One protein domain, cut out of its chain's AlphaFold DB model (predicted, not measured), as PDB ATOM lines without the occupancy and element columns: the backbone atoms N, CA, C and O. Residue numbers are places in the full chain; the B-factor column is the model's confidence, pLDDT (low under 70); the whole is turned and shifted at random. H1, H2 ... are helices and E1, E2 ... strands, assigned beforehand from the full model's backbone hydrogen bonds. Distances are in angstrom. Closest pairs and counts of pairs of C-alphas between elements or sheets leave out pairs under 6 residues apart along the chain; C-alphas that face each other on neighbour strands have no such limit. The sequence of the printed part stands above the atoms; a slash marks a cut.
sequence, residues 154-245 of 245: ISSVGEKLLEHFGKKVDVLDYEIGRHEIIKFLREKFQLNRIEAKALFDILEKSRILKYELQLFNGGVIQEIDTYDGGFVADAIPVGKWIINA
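This is residues 154 to 245 of the 245 residues of an uncharacterized protein of Saprospiraceae bacterium (UniProt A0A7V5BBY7). A small head of three helices, H1, H2 and H3, gathers at one end of a two-stranded hairpin, E1 and E2, whose long loop runs away from the head as an arm. Residues 225 to 230 stick out at the arm's tip, and the arm makes the length. The 92 printed residues hold three named helices and then two named strands, H1, H2, H3, E1, E2; the sheet, E1 - E2, is antiparallel, and the class is mixed, helices and strands. The whole is loose, with a radius of gyration of the C-alphas of 17.7 A, and spans 59 by 23 by 20 A.

H1, residues 154 to 165, begins with C-alpha 154 at (5.930, 53.186, -22.880). H2, residues 174 to 188, is 21.1 A long, and H3, residues 193 to 205, 18.4 A. E1, residues 209 to 215, and E2, residues 237 to 243, are each 19.5 A long; C-alpha 243 is at (5.930, 45.094, -14.006).

H1 is close to but not clearly touching H2, the closest C-alphas being Leu 161 and Ile 181, 7.9 A. H2 touches H3 with residues 181 to 186 alone, opposite ways at a steep tilt of 64 degrees; the closest C-alphas are Arg 186 and Ala 196, 5.2 A. The closest C-alphas of H2 and E2 are Tyr 174 and Gly 239, 6.7 A. In the hairpin of E1 and E2, N 212 and O 240 are within hydrogen-bond range at 2.9 A. In H1, H2 and H3 every O i to N i+4 pair is within hydrogen-bond range.

The C-alphas farthest apart, Gln 190 and Asp 228, are 59.2 A apart. The printed part has no cut. The link E1 to E2, 21 residues, is long. Residues 214 to 238 have pLDDT under 70.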
ATOM      1  N   ILE A 154       6.362  53.766 -24.165       94.81
ATOM      2  CA  ILE A 154       5.930  53.186 -22.880       94.81
ATOM      3  C   ILE A 154       6.457  51.754 -22.733       94.81
ATOM      4  O   ILE A 154       7.007  51.407 -21.688       94.81
ATOM      5  N   SER A 155       6.360  50.946 -23.794       93.75
ATOM      6  CA  SER A 155       6.883  49.575 -23.813       93.75
ATOM      7  C   SER A 155       8.396  49.533 -23.605       93.75
ATOM      8  O   SER A 155       8.870  48.768 -22.775       93.75
ATOM      9  N   SER A 156       9.160  50.408 -24.272       94.19
ATOM     10  CA  SER A 156      10.618  50.467 -24.096       94.19
ATOM     11  C   SER A 156      11.004  50.829 -22.659       94.19
ATOM     12  O   SER A 156      11.947  50.266 -22.103       94.19
ATOM     13  N   VAL A 157      10.267  51.743 -22.022       94.56
ATOM     14  CA  VAL A 157      10.475  52.073 -20.604       94.56
ATOM     15  C   VAL A 157      10.121  50.885 -19.705       94.56
ATOM     16  O   VAL A 157      10.863  50.602 -18.762       94.56
ATOM     17  N   GLY A 158       9.033  50.173 -20.012       93.56
ATOM     18  CA  GLY A 158       8.637  48.939 -19.335       93.56
ATOM     19  C   GLY A 158       9.720  47.861 -19.399       93.56
ATOM     20  O   GLY A 158      10.088  47.303 -18.369       93.56
ATOM     21  N   GLU A 159      10.309  47.633 -20.573       94.44
ATOM     22  CA  GLU A 159      11.430  46.703 -20.747       94.44
ATOM     23  C   GLU A 159      12.631  47.105 -19.886       94.44
ATOM     24  O   GLU A 159      13.227  46.259 -19.224       94.44
ATOM     25  N   LYS A 160      12.964  48.403 -19.811       94.38
ATOM     26  CA  LYS A 160      14.058  48.882 -18.946       94.38
ATOM     27  C   LYS A 160      13.792  48.671 -17.465       94.38
ATOM     28  O   LYS A 160      14.733  48.417 -16.715       94.38
ATOM     29  N   LEU A 161      12.538  48.770 -17.046       93.62
ATOM     30  CA  LEU A 161      12.135  48.441 -15.686       93.62
ATOM     31  C   LEU A 161      12.244  46.937 -15.420       93.62
ATOM     32  O   LEU A 161      12.786  46.547 -14.389       93.62
ATOM     33  N   LEU A 162      11.800  46.109 -16.364       93.69
ATOM     34  CA  LEU A 162      11.868  44.653 -16.266       93.69
ATOM     35  C   LEU A 162      13.316  44.134 -16.290       93.69
ATOM     36  O   LEU A 162      13.644  43.221 -15.541       93.69
ATOM     37  N   GLU A 163      14.205  44.753 -17.072       93.50
ATOM     38  CA  GLU A 163      15.651  44.486 -17.056       93.50
ATOM     39  C   GLU A 163      16.283  44.773 -15.682       93.50
ATOM     40  O   GLU A 163      17.235  44.098 -15.294       93.50
ATOM     41  N   HIS A 164      15.790  45.783 -14.954       92.94
ATOM     42  CA  HIS A 164      16.389  46.226 -13.694       92.94
ATOM     43  C   HIS A 164      15.812  45.524 -12.460       92.94
ATOM     44  O   HIS A 164      16.567  45.063 -11.609       92.94
ATOM     45  N   PHE A 165      14.484  45.450 -12.360       90.44
ATOM     46  CA  PHE A 165      13.777  44.902 -11.200       90.44
ATOM     47  C   PHE A 165      13.263  43.474 -11.430       90.44
ATOM     48  O   PHE A 165      12.838  42.812 -10.490       90.44
ATOM     49  N   GLY A 166      13.261  42.973 -12.668       89.19
ATOM     50  CA  GLY A 166      12.521  41.765 -13.022       89.19
ATOM     51  C   GLY A 166      11.009  42.014 -13.067       89.19
ATOM     52  O   GLY A 166      10.540  43.138 -13.228       89.19
ATOM     53  N   LYS A 167      10.211  40.950 -12.926       88.69
ATOM     54  CA  LYS A 167       8.736  41.048 -12.972       88.69
ATOM     55  C   LYS A 167       8.120  41.691 -11.727       88.69
ATOM     56  O   LYS A 167       6.941  42.044 -11.751       88.69
ATOM     57  N   LYS A 168       8.868  41.763 -10.625       85.81
ATOM     58  CA  LYS A 168       8.385  42.246  -9.331       85.81
ATOM     59  C   LYS A 168       9.474  43.045  -8.642       85.81
ATOM     60  O   LYS A 168      10.612  42.599  -8.608       85.81
ATOM     61  N   VAL A 169       9.109  44.169  -8.040       82.31
ATOM     62  CA  VAL A 169      10.010  44.876  -7.127       82.31
ATOM     63  C   VAL A 169       9.906  44.193  -5.765       82.31
ATOM     64  O   VAL A 169       8.810  44.123  -5.204       82.31
ATOM     65  N   ASP A 170      11.018  43.662  -5.254       71.12
ATOM     66  CA  ASP A 170      11.095  42.943  -3.970       71.12
ATOM     67  C   ASP A 170      11.057  43.910  -2.770       71.12
ATOM     68  O   ASP A 170      11.931  43.939  -1.907       71.12
ATOM     69  N   VAL A 171      10.002  44.723  -2.718       72.62
ATOM     70  CA  VAL A 171       9.718  45.665  -1.639       72.62
ATOM     71  C   VAL A 171       8.256  45.521  -1.231       72.62
ATOM     72  O   VAL A 171       7.360  45.601  -2.071       72.62
ATOM     73  N   LEU A 172       8.035  45.293   0.067       70.69
ATOM     74  CA  LEU A 172       6.716  44.999   0.649       70.69
ATOM     75  C   LEU A 172       5.824  46.251   0.761       70.69
ATOM     76  O   LEU A 172       4.596  46.163   0.746       70.69
ATOM     77  N   ASP A 173       6.450  47.422   0.879       81.06
ATOM     78  CA  ASP A 173       5.780  48.702   1.090       81.06
ATOM     79  C   ASP A 173       5.545  49.462  -0.226       81.06
ATOM     80  O   ASP A 173       6.435  49.562  -1.081       81.06
ATOM     81  N   TYR A 174       4.340  50.022  -0.371       85.62
ATOM     82  CA  TYR A 174       3.933  50.789  -1.549       85.62
ATOM     83  C   TYR A 174       4.863  51.980  -1.806       85.62
ATOM     84  O   TYR A 174       5.357  52.137  -2.927       85.62
ATOM     85  N   GLU A 175       5.117  52.802  -0.783       87.38
ATOM     86  CA  GLU A 175       5.860  54.057  -0.912       87.38
ATOM     87  C   GLU A 175       7.346  53.812  -1.144       87.38
ATOM     88  O   GLU A 175       7.954  54.501  -1.967       87.38
ATOM     89  N   ILE A 176       7.931  52.813  -0.477       87.62
ATOM     90  CA  ILE A 176       9.334  52.446  -0.697       87.62
ATOM     91  C   ILE A 176       9.514  51.952  -2.137       87.62
ATOM     92  O   ILE A 176      10.353  52.494  -2.860       87.62
ATOM     93  N   GLY A 177       8.686  51.008  -2.600       88.31
ATOM     94  CA  GLY A 177       8.789  50.490  -3.967       88.31
ATOM     95  C   GLY A 177       8.546  51.577  -5.017       88.31
ATOM     96  O   GLY A 177       9.294  51.707  -5.988       88.31
ATOM     97  N   ARG A 178       7.568  52.456  -4.775       92.31
ATOM     98  CA  ARG A 178       7.315  53.627  -5.618       92.31
ATOM     99  C   ARG A 178       8.522  54.564  -5.666       92.31
ATOM    100  O   ARG A 178       8.875  55.062  -6.736       92.31
ATOM    101  N   HIS A 179       9.159  54.820  -4.526       92.75
ATOM    102  CA  HIS A 179      10.345  55.667  -4.454       92.75
ATOM    103  C   HIS A 179      11.513  55.076  -5.246       92.75
ATOM    104  O   HIS A 179      12.184  55.816  -5.969       92.75
ATOM    105  N   GLU A 180      11.739  53.767  -5.146       93.12
ATOM    106  CA  GLU A 180      12.792  53.068  -5.887       93.12
ATOM    107  C   GLU A 180      12.574  53.127  -7.397       93.12
ATOM    108  O   GLU A 180      13.490  53.502  -8.132       93.12
ATOM    109  N   ILE A 181      11.350  52.859  -7.861       93.94
ATOM    110  CA  ILE A 181      11.008  52.963  -9.283       93.94
ATOM    111  C   ILE A 181      11.236  54.397  -9.775       93.94
ATOM    112  O   ILE A 181      11.908  54.611 -10.784       93.94
ATOM    113  N   ILE A 182      10.737  55.408  -9.054       94.44
ATOM    114  CA  ILE A 182      10.928  56.819  -9.430       94.44
ATOM    115  C   ILE A 182      12.415  57.185  -9.458       94.44
ATOM    116  O   ILE A 182      12.852  57.917 -10.350       94.44
ATOM    117  N   LYS A 183      13.201  56.700  -8.491       95.25
ATOM    118  CA  LYS A 183      14.647  56.928  -8.440       95.25
ATOM    119  C   LYS A 183      15.333  56.332  -9.669       95.25
ATOM    120  O   LYS A 183      16.073  57.054 -10.338       95.25
ATOM    121  N   PHE A 184      15.020  55.085 -10.015       95.62
ATOM    122  CA  PHE A 184      15.524  54.436 -11.222       95.62
ATOM    123  C   PHE A 184      15.170  55.227 -12.488       95.62
ATOM    124  O   PHE A 184      16.057  55.546 -13.278       95.62
ATOM    125  N   LEU A 185      13.901  55.613 -12.665       95.38
ATOM    126  CA  LEU A 185      13.453  56.382 -13.834       95.38
ATOM    127  C   LEU A 185      14.202  57.715 -13.957       95.38
ATOM    128  O   LEU A 185      14.606  58.119 -15.049       95.38
ATOM    129  N   ARG A 186      14.428  58.387 -12.823       95.31
ATOM    130  CA  ARG A 186      15.172  59.646 -12.762       95.31
ATOM    131  C   ARG A 186      16.606  59.482 -13.253       95.31
ATOM    132  O   ARG A 186      17.077  60.299 -14.040       95.31
ATOM    133  N   GLU A 187      17.290  58.450 -12.775       95.25
ATOM    134  CA  GLU A 187      18.690  58.174 -13.099       95.25
ATOM    135  C   GLU A 187      18.842  57.679 -14.543       95.25
ATOM    136  O   GLU A 187      19.667  58.204 -15.291       95.25
ATOM    137  N   LYS A 188      17.998  56.731 -14.967       94.81
ATOM    138  CA  LYS A 188      18.070  56.093 -16.286       94.81
ATOM    139  C   LYS A 188      17.781  57.060 -17.431       94.81
ATOM    140  O   LYS A 188      18.493  57.037 -18.433       94.81
ATOM    141  N   PHE A 189      16.761  57.905 -17.279       92.94
ATOM    142  CA  PHE A 189      16.302  58.826 -18.327       92.94
ATOM    143  C   PHE A 189      16.746  60.280 -18.096       92.94
ATOM    144  O   PHE A 189      16.355  61.174 -18.845       92.94
ATOM    145  N   GLN A 190      17.596  60.526 -17.089       92.25
ATOM    146  CA  GLN A 190      18.125  61.855 -16.740       92.25
ATOM    147  C   GLN A 190      17.019  62.901 -16.530       92.25
ATOM    148  O   GLN A 190      17.094  64.028 -17.029       92.25
ATOM    149  N   LEU A 191      15.976  62.505 -15.805       91.50
ATOM    150  CA  LEU A 191      14.806  63.334 -15.530       91.50
ATOM    151  C   LEU A 191      14.999  64.134 -14.244       91.50
ATOM    152  O   LEU A 191      15.768  63.760 -13.355       91.50
ATOM    153  N   ASN A 192      14.249  65.219 -14.090       91.31
ATOM    154  CA  ASN A 192      14.078  65.825 -12.774       91.31
ATOM    155  C   ASN A 192      13.034  65.050 -11.940       91.31
ATOM    156  O   ASN A 192      12.347  64.147 -12.419       91.31
ATOM    157  N   ARG A 193      12.892  65.391 -10.652       88.75
ATOM    158  CA  ARG A 193      11.961  64.693  -9.742       88.75
ATOM    159  C   ARG A 193      10.493  64.790 -10.182       88.75
ATOM    160  O   ARG A 193       9.728  63.872  -9.907       88.75
ATOM    161  N   ILE A 194      10.089  65.900 -10.797       89.06
ATOM    162  CA  ILE A 194       8.705  66.133 -11.234       89.06
ATOM    163  C   ILE A 194       8.413  65.296 -12.484       89.06
ATOM    164  O   ILE A 194       7.390  64.625 -12.539       89.06
ATOM    165  N   GLU A 195       9.337  65.286 -13.442       90.06
ATOM    166  CA  GLU A 195       9.262  64.486 -14.669       90.06
ATOM    167  C   GLU A 195       9.278  62.984 -14.376       90.06
ATOM    168  O   GLU A 195       8.465  62.254 -14.928       90.06
ATOM    169  N   ALA A 196      10.132  62.520 -13.458       92.00
ATOM    170  CA  ALA A 196      10.171  61.111 -13.065       92.00
ATOM    171  C   ALA A 196       8.860  60.656 -12.402       92.00
ATOM    172  O   ALA A 196       8.393  59.549 -12.657       92.00
ATOM    173  N   LYS A 197       8.232  61.521 -11.589       93.44
ATOM    174  CA  LYS A 197       6.889  61.271 -11.044       93.44
ATOM    175  C   LYS A 197       5.830  61.227 -12.144       93.44
ATOM    176  O   LYS A 197       5.019  60.318 -12.152       93.44
ATOM    177  N   ALA A 198       5.863  62.170 -13.085       91.12
ATOM    178  CA  ALA A 198       4.924  62.179 -14.203       91.12
ATOM    179  C   ALA A 198       5.063  60.923 -15.081       91.12
ATOM    180  O   ALA A 198       4.057  60.355 -15.493       91.12
ATOM    181  N   LEU A 199       6.295  60.466 -15.328       93.81
ATOM    182  CA  LEU A 199       6.557  59.222 -16.049       93.81
ATOM    183  C   LEU A 199       6.033  58.011 -15.274       93.81
ATOM    184  O   LEU A 199       5.372  57.164 -15.862       93.81
ATOM    185  N   PHE A 200       6.267  57.951 -13.962       94.81
ATOM    186  CA  PHE A 200       5.690  56.915 -13.109       94.81
ATOM    187  C   PHE A 200       4.160  56.871 -13.222       94.81
ATOM    188  O   PHE A 200       3.606  55.808 -13.491       94.81
ATOM    189  N   ASP A 201       3.489  58.022 -13.099       92.94
ATOM    190  CA  ASP A 201       2.028  58.109 -13.182       92.94
ATOM    191  C   ASP A 201       1.512  57.625 -14.553       92.94
ATOM    192  O   ASP A 201       0.463  56.986 -14.636       92.94
ATOM    193  N   ILE A 202       2.245  57.899 -15.644       93.69
ATOM    194  CA  ILE A 202       1.930  57.374 -16.982       93.69
ATOM    195  C   ILE A 202       2.029  55.846 -16.996       93.69
ATOM    196  O   ILE A 202       1.105  55.187 -17.465       93.69
ATOM    197  N   LEU A 203       3.117  55.277 -16.476       94.44
ATOM    198  CA  LEU A 203       3.346  53.828 -16.471       94.44
ATOM    199  C   LEU A 203       2.321  53.075 -15.611       94.44
ATOM    200  O   LEU A 203       1.844  52.014 -16.015       94.44
ATOM    201  N   GLU A 204       1.954  53.633 -14.457       93.62
ATOM    202  CA  GLU A 204       0.906  53.094 -13.584       93.62
ATOM    203  C   GLU A 204      -0.457  53.127 -14.288       93.62
ATOM    204  O   GLU A 204      -1.135  52.107 -14.421       93.62
ATOM    205  N   LYS A 205      -0.836  54.280 -14.848       91.44
ATOM    206  CA  LYS A 205      -2.114  54.438 -15.553       91.44
ATOM    207  C   LYS A 205      -2.206  53.625 -16.847       91.44
ATOM    208  O   LYS A 205      -3.309  53.243 -17.243       91.44
ATOM    209  N   SER A 206      -1.079  53.355 -17.499       91.50
ATOM    210  CA  SER A 206      -0.971  52.462 -18.660       91.50
ATOM    211  C   SER A 206      -0.860  50.982 -18.280       91.50
ATOM    212  O   SER A 206      -0.699  50.145 -19.162       91.50
ATOM    213  N   ARG A 207      -0.976  50.644 -16.988       91.69
ATOM    214  CA  ARG A 207      -0.935  49.274 -16.445       91.69
ATOM    215  C   ARG A 207       0.394  48.531 -16.647       91.69
ATOM    216  O   ARG A 207       0.438  47.322 -16.419       91.69
ATOM    217  N   ILE A 208       1.469  49.244 -16.993       93.50
ATOM    218  CA  ILE A 208       2.837  48.702 -16.985       93.50
ATOM    219  C   ILE A 208       3.286  48.463 -15.546       93.50
ATOM    220  O   ILE A 208       3.909  47.451 -15.254       93.50
ATOM    221  N   LEU A 209       2.940  49.376 -14.638       92.31
ATOM    222  CA  LEU A 209       3.159  49.217 -13.206       92.31
ATOM    223  C   LEU A 209       1.826  48.954 -12.515       92.31
ATOM    224  O   LEU A 209       0.863  49.693 -12.713       92.31
ATOM    225  N   LYS A 210       1.772  47.915 -11.684       91.75
ATOM    226  CA  LYS A 210       0.596  47.591 -10.874       91.75
ATOM    227  C   LYS A 210       1.032  47.211  -9.470       91.75
ATOM    228  O   LYS A 210       1.857  46.320  -9.313       91.75
ATOM    229  N   TYR A 211       0.462  47.845  -8.455       87.88
ATOM    230  CA  TYR A 211       0.627  47.385  -7.082       87.88
ATOM    231  C   TYR A 211      -0.439  46.336  -6.760       87.88
ATOM    232  O   TYR A 211      -1.632  46.575  -6.955       87.88
ATOM    233  N   GLU A 212      -0.018  45.168  -6.287       85.94
ATOM    234  CA  GLU A 212      -0.915  44.112  -5.824       85.94
ATOM    235  C   GLU A 212      -0.719  43.880  -4.333       85.94
ATOM    236  O   GLU A 212       0.386  43.577  -3.890       85.94
ATOM    237  N   LEU A 213      -1.809  43.991  -3.574       78.75
ATOM    238  CA  LEU A 213      -1.869  43.574  -2.179       78.75
ATOM    239  C   LEU A 213      -2.150  42.073  -2.131       78.75
ATOM    240  O   LEU A 213      -3.197  41.617  -2.591       78.75
ATOM    241  N   GLN A 214      -1.222  41.309  -1.569       67.25
ATOM    242  CA  GLN A 214      -1.430  39.907  -1.239       67.25
ATOM    243  C   GLN A 214      -1.634  39.793   0.269       67.25
ATOM    244  O   GLN A 214      -0.809  40.240   1.064       67.25
ATOM    245  N   LEU A 215      -2.748  39.188   0.677       59.03
ATOM    246  CA  LEU A 215      -2.926  38.774   2.063       59.03
ATOM    247  C   LEU A 215      -2.048  37.544   2.280       59.03
ATOM    248  O   LEU A 215      -2.266  36.496   1.668       59.03
ATOM    249  N   PHE A 216      -1.005  37.690   3.090       52.09
ATOM    250  CA  PHE A 216      -0.124  36.576   3.397       52.09
ATOM    251  C   PHE A 216      -0.812  35.695   4.450       52.09
ATOM    252  O   PHE A 216      -0.837  36.037   5.627       52.09
ATOM    253  N   ASN A 217      -1.339  34.535   4.045       48.16
ATOM    254  CA  ASN A 217      -1.795  33.480   4.969       48.16
ATOM    255  C   ASN A 217      -0.611  32.638   5.501       48.16
ATOM    256  O   ASN A 217      -0.716  31.424   5.670       48.16
ATOM    257  N   GLY A 218       0.553  33.261   5.697       44.22
ATOM    258  CA  GLY A 218       1.781  32.603   6.144       44.22
ATOM    259  C   GLY A 218       2.106  33.025   7.567       44.22
ATOM    260  O   GLY A 218       2.584  34.134   7.784       44.22
ATOM    261  N   GLY A 219       1.795  32.136   8.508       44.16
ATOM    262  CA  GLY A 219       1.807  32.376   9.942       44.16
ATOM    263  C   GLY A 219       3.131  32.883  10.502       44.16
ATOM    264  O   GLY A 219       4.167  32.228  10.410       44.16
ATOM    265  N   VAL A 220       3.043  34.007  11.202       41.75
ATOM    266  CA  VAL A 220       3.808  34.205  12.425       41.75
ATOM    267  C   VAL A 220       2.783  34.091  13.539       41.75
ATOM    268  O   VAL A 220       1.965  34.985  13.735       41.75
ATOM    269  N   ILE A 221       2.785  32.953  14.229       42.16
ATOM    270  CA  ILE A 221       2.150  32.855  15.537       42.16
ATOM    271  C   ILE A 221       2.957  33.799  16.431       42.16
ATOM    272  O   ILE A 221       4.067  33.462  16.838       42.16
ATOM    273  N   GLN A 222       2.457  35.007  16.676       43.62
ATOM    274  CA  GLN A 222       2.852  35.704  17.890       43.62
ATOM    275  C   GLN A 222       2.078  35.037  19.023       43.62
ATOM    276  O   GLN A 222       0.848  35.025  19.010       43.62
ATOM    277  N   GLU A 223       2.802  34.434  19.967       38.22
ATOM    278  CA  GLU A 223       2.262  34.124  21.290       38.22
ATOM    279  C   GLU A 223       1.798  35.445  21.903       38.22
ATOM    280  O   GLU A 223       2.579  36.219  22.452       38.22
ATOM    281  N   ILE A 224       0.516  35.743  21.740       43.44
ATOM    282  CA  ILE A 224      -0.164  36.675  22.617       43.44
ATOM    283  C   ILE A 224      -0.729  35.784  23.714       43.44
ATOM    284  O   ILE A 224      -1.676  35.036  23.464       43.44
ATOM    285  N   ASP A 225      -0.121  35.844  24.901       36.88
ATOM    286  CA  ASP A 225      -0.650  35.260  26.136       36.88
ATOM    287  C   ASP A 225      -2.012  35.903  26.437       36.88
ATOM    288  O   ASP A 225      -2.155  36.843  27.221       36.88
ATOM    289  N   THR A 226      -3.043  35.423  25.752       46.94
ATOM    290  CA  THR A 226      -4.427  35.618  26.149       46.94
ATOM    291  C   THR A 226      -4.818  34.432  27.012       46.94
ATOM    292  O   THR A 226      -4.467  33.288  26.725       46.94
ATOM    293  N   TYR A 227      -5.540  34.724  28.091       48.06
ATOM    294  CA  TYR A 227      -5.899  33.815  29.188       48.06
ATOM    295  C   TYR A 227      -6.712  32.565  28.767       48.06
ATOM    296  O   TYR A 227      -7.122  31.802  29.631       48.06
ATOM    297  N   ASP A 228      -6.936  32.358  27.465       47.34
ATOM    298  CA  ASP A 228      -7.831  31.350  26.885       47.34
ATOM    299  C   ASP A 228      -7.261  30.634  25.635       47.34
ATOM    300  O   ASP A 228      -8.008  30.061  24.846       47.34
ATOM    301  N   GLY A 229      -5.935  30.634  25.431       42.69
ATOM    302  CA  GLY A 229      -5.263  29.681  24.522       42.69
ATOM    303  C   GLY A 229      -5.705  29.699  23.047       42.69
ATOM    304  O   GLY A 229      -5.539  28.702  22.343       42.69
ATOM    305  N   GLY A 230      -6.279  30.806  22.571       39.47
ATOM    306  CA  GLY A 230      -6.718  30.977  21.187       39.47
ATOM    307  C   GLY A 230      -5.658  31.666  20.329       39.47
ATOM    308  O   GLY A 230      -5.284  32.805  20.592       39.47
ATOM    309  N   PHE A 231      -5.204  31.000  19.265       43.12
ATOM    310  CA  PHE A 231      -4.338  31.602  18.248       43.12
ATOM    311  C   PHE A 231      -5.168  32.453  17.277       43.12
ATOM    312  O   PHE A 231      -6.035  31.920  16.583       43.12
ATOM    313  N   VAL A 232      -4.878  33.752  17.172       45.22
ATOM    314  CA  VAL A 232      -5.387  34.608  16.087       45.22
ATOM    315  C   VAL A 232      -4.242  34.843  15.108       45.22
ATOM    316  O   VAL A 232      -3.225  35.438  15.454       45.22
ATOM    317  N   ALA A 233      -4.372  34.318  13.890       47.94
ATOM    318  CA  ALA A 233      -3.436  34.610  12.814       47.94
ATOM    319  C   ALA A 233      -3.764  35.995  12.240       47.94
ATOM    320  O   ALA A 233      -4.681  36.125  11.428       47.94
ATOM    321  N   ASP A 234      -3.020  37.020  12.648       48.84
ATOM    322  CA  ASP A 234      -3.091  38.324  11.996       48.84
ATOM    323  C   ASP A 234      -2.431  38.222  10.613       48.84
ATOM    324  O   ASP A 234      -1.214  38.085  10.475       48.84
ATOM    325  N   ALA A 235      -3.251  38.247   9.561       53.12
ATOM    326  CA  ALA A 235      -2.773  38.308   8.189       53.12
ATOM    327  C   ALA A 235      -2.095  39.666   7.954       53.12
ATOM    328  O   ALA A 235      -2.762  40.696   7.871       53.12
ATOM    329  N   ILE A 236      -0.767  39.678   7.826       57.31
ATOM    330  CA  ILE A 236      -0.032  40.890   7.457       57.31
ATOM    331  C   ILE A 236      -0.215  41.101   5.945       57.31
ATOM    332  O   ILE A 236       0.187  40.236   5.156       57.31
ATOM    333  N   PRO A 237      -0.820  42.217   5.497       58.34
ATOM    334  CA  PRO A 237      -0.904  42.524   4.079       58.34
ATOM    335  C   PRO A 237       0.506  42.779   3.545       58.34
ATOM    336  O   PRO A 237       1.219  43.669   4.006       58.34
ATOM    337  N   VAL A 238       0.907  41.988   2.557       66.06
ATOM    338  CA  VAL A 238       2.177  42.128   1.853       66.06
ATOM    339  C   VAL A 238       1.867  42.591   0.442       66.06
ATOM    340  O   VAL A 238       1.291  41.846  -0.348       66.06
ATOM    341  N   GLY A 239       2.239  43.821   0.101       72.75
ATOM    342  CA  GLY A 239       2.066  44.310  -1.259       72.75
ATOM    343  C   GLY A 239       3.332  44.191  -2.095       72.75
ATOM    344  O   GLY A 239       4.437  44.143  -1.565       72.75
ATOM    345  N   LYS A 240       3.175  44.101  -3.416       84.00
ATOM    346  CA  LYS A 240       4.294  44.070  -4.365       84.00
ATOM    347  C   LYS A 240       3.966  44.888  -5.601       84.00
ATOM    348  O   LYS A 240       2.847  44.837  -6.110       84.00
ATOM    349  N   TRP A 241       4.965  45.591  -6.122       88.06
ATOM    350  CA  TRP A 241       4.885  46.183  -7.452       88.06
ATOM    351  C   TRP A 241       5.161  45.121  -8.510       88.06
ATOM    352  O   TRP A 241       6.159  44.408  -8.432       88.06
ATOM    353  N   ILE A 242       4.284  45.039  -9.503       89.56
ATOM    354  CA  ILE A 242       4.369  44.153 -10.659       89.56
ATOM    355  C   ILE A 242       4.632  44.989 -11.901       89.56
ATOM    356  O   ILE A 242       4.031  46.051 -12.083       89.56
ATOM    357  N   ILE A 243       5.524  44.478 -12.747       90.12
ATOM    358  CA  ILE A 243       5.930  45.094 -14.006       90.12
ATOM    359  C   ILE A 243       5.395  44.232 -15.153       90.12
ATOM    360  O   ILE A 243       5.852  43.109 -15.360       90.12
ATOM    361  N   ASN A 244       4.401  44.761 -15.866       85.69
ATOM    362  CA  ASN A 244       3.757  44.147 -17.025       85.69
ATOM    363  C   ASN A 244       4.300  44.814 -18.294       85.69
ATOM    364  O   ASN A 244       3.662  45.712 -18.844       85.69
ATOM    365  N   ALA A 245       5.508  44.420 -18.696       75.25
ATOM    366  CA  ALA A 245       6.163  44.875 -19.919       75.25
ATOM    367  C   ALA A 245       6.243  43.739 -20.940       75.25
ATOM    368  O   ALA A 245       6.510  42.590 -20.508       75.25
TER     369      ALA A 245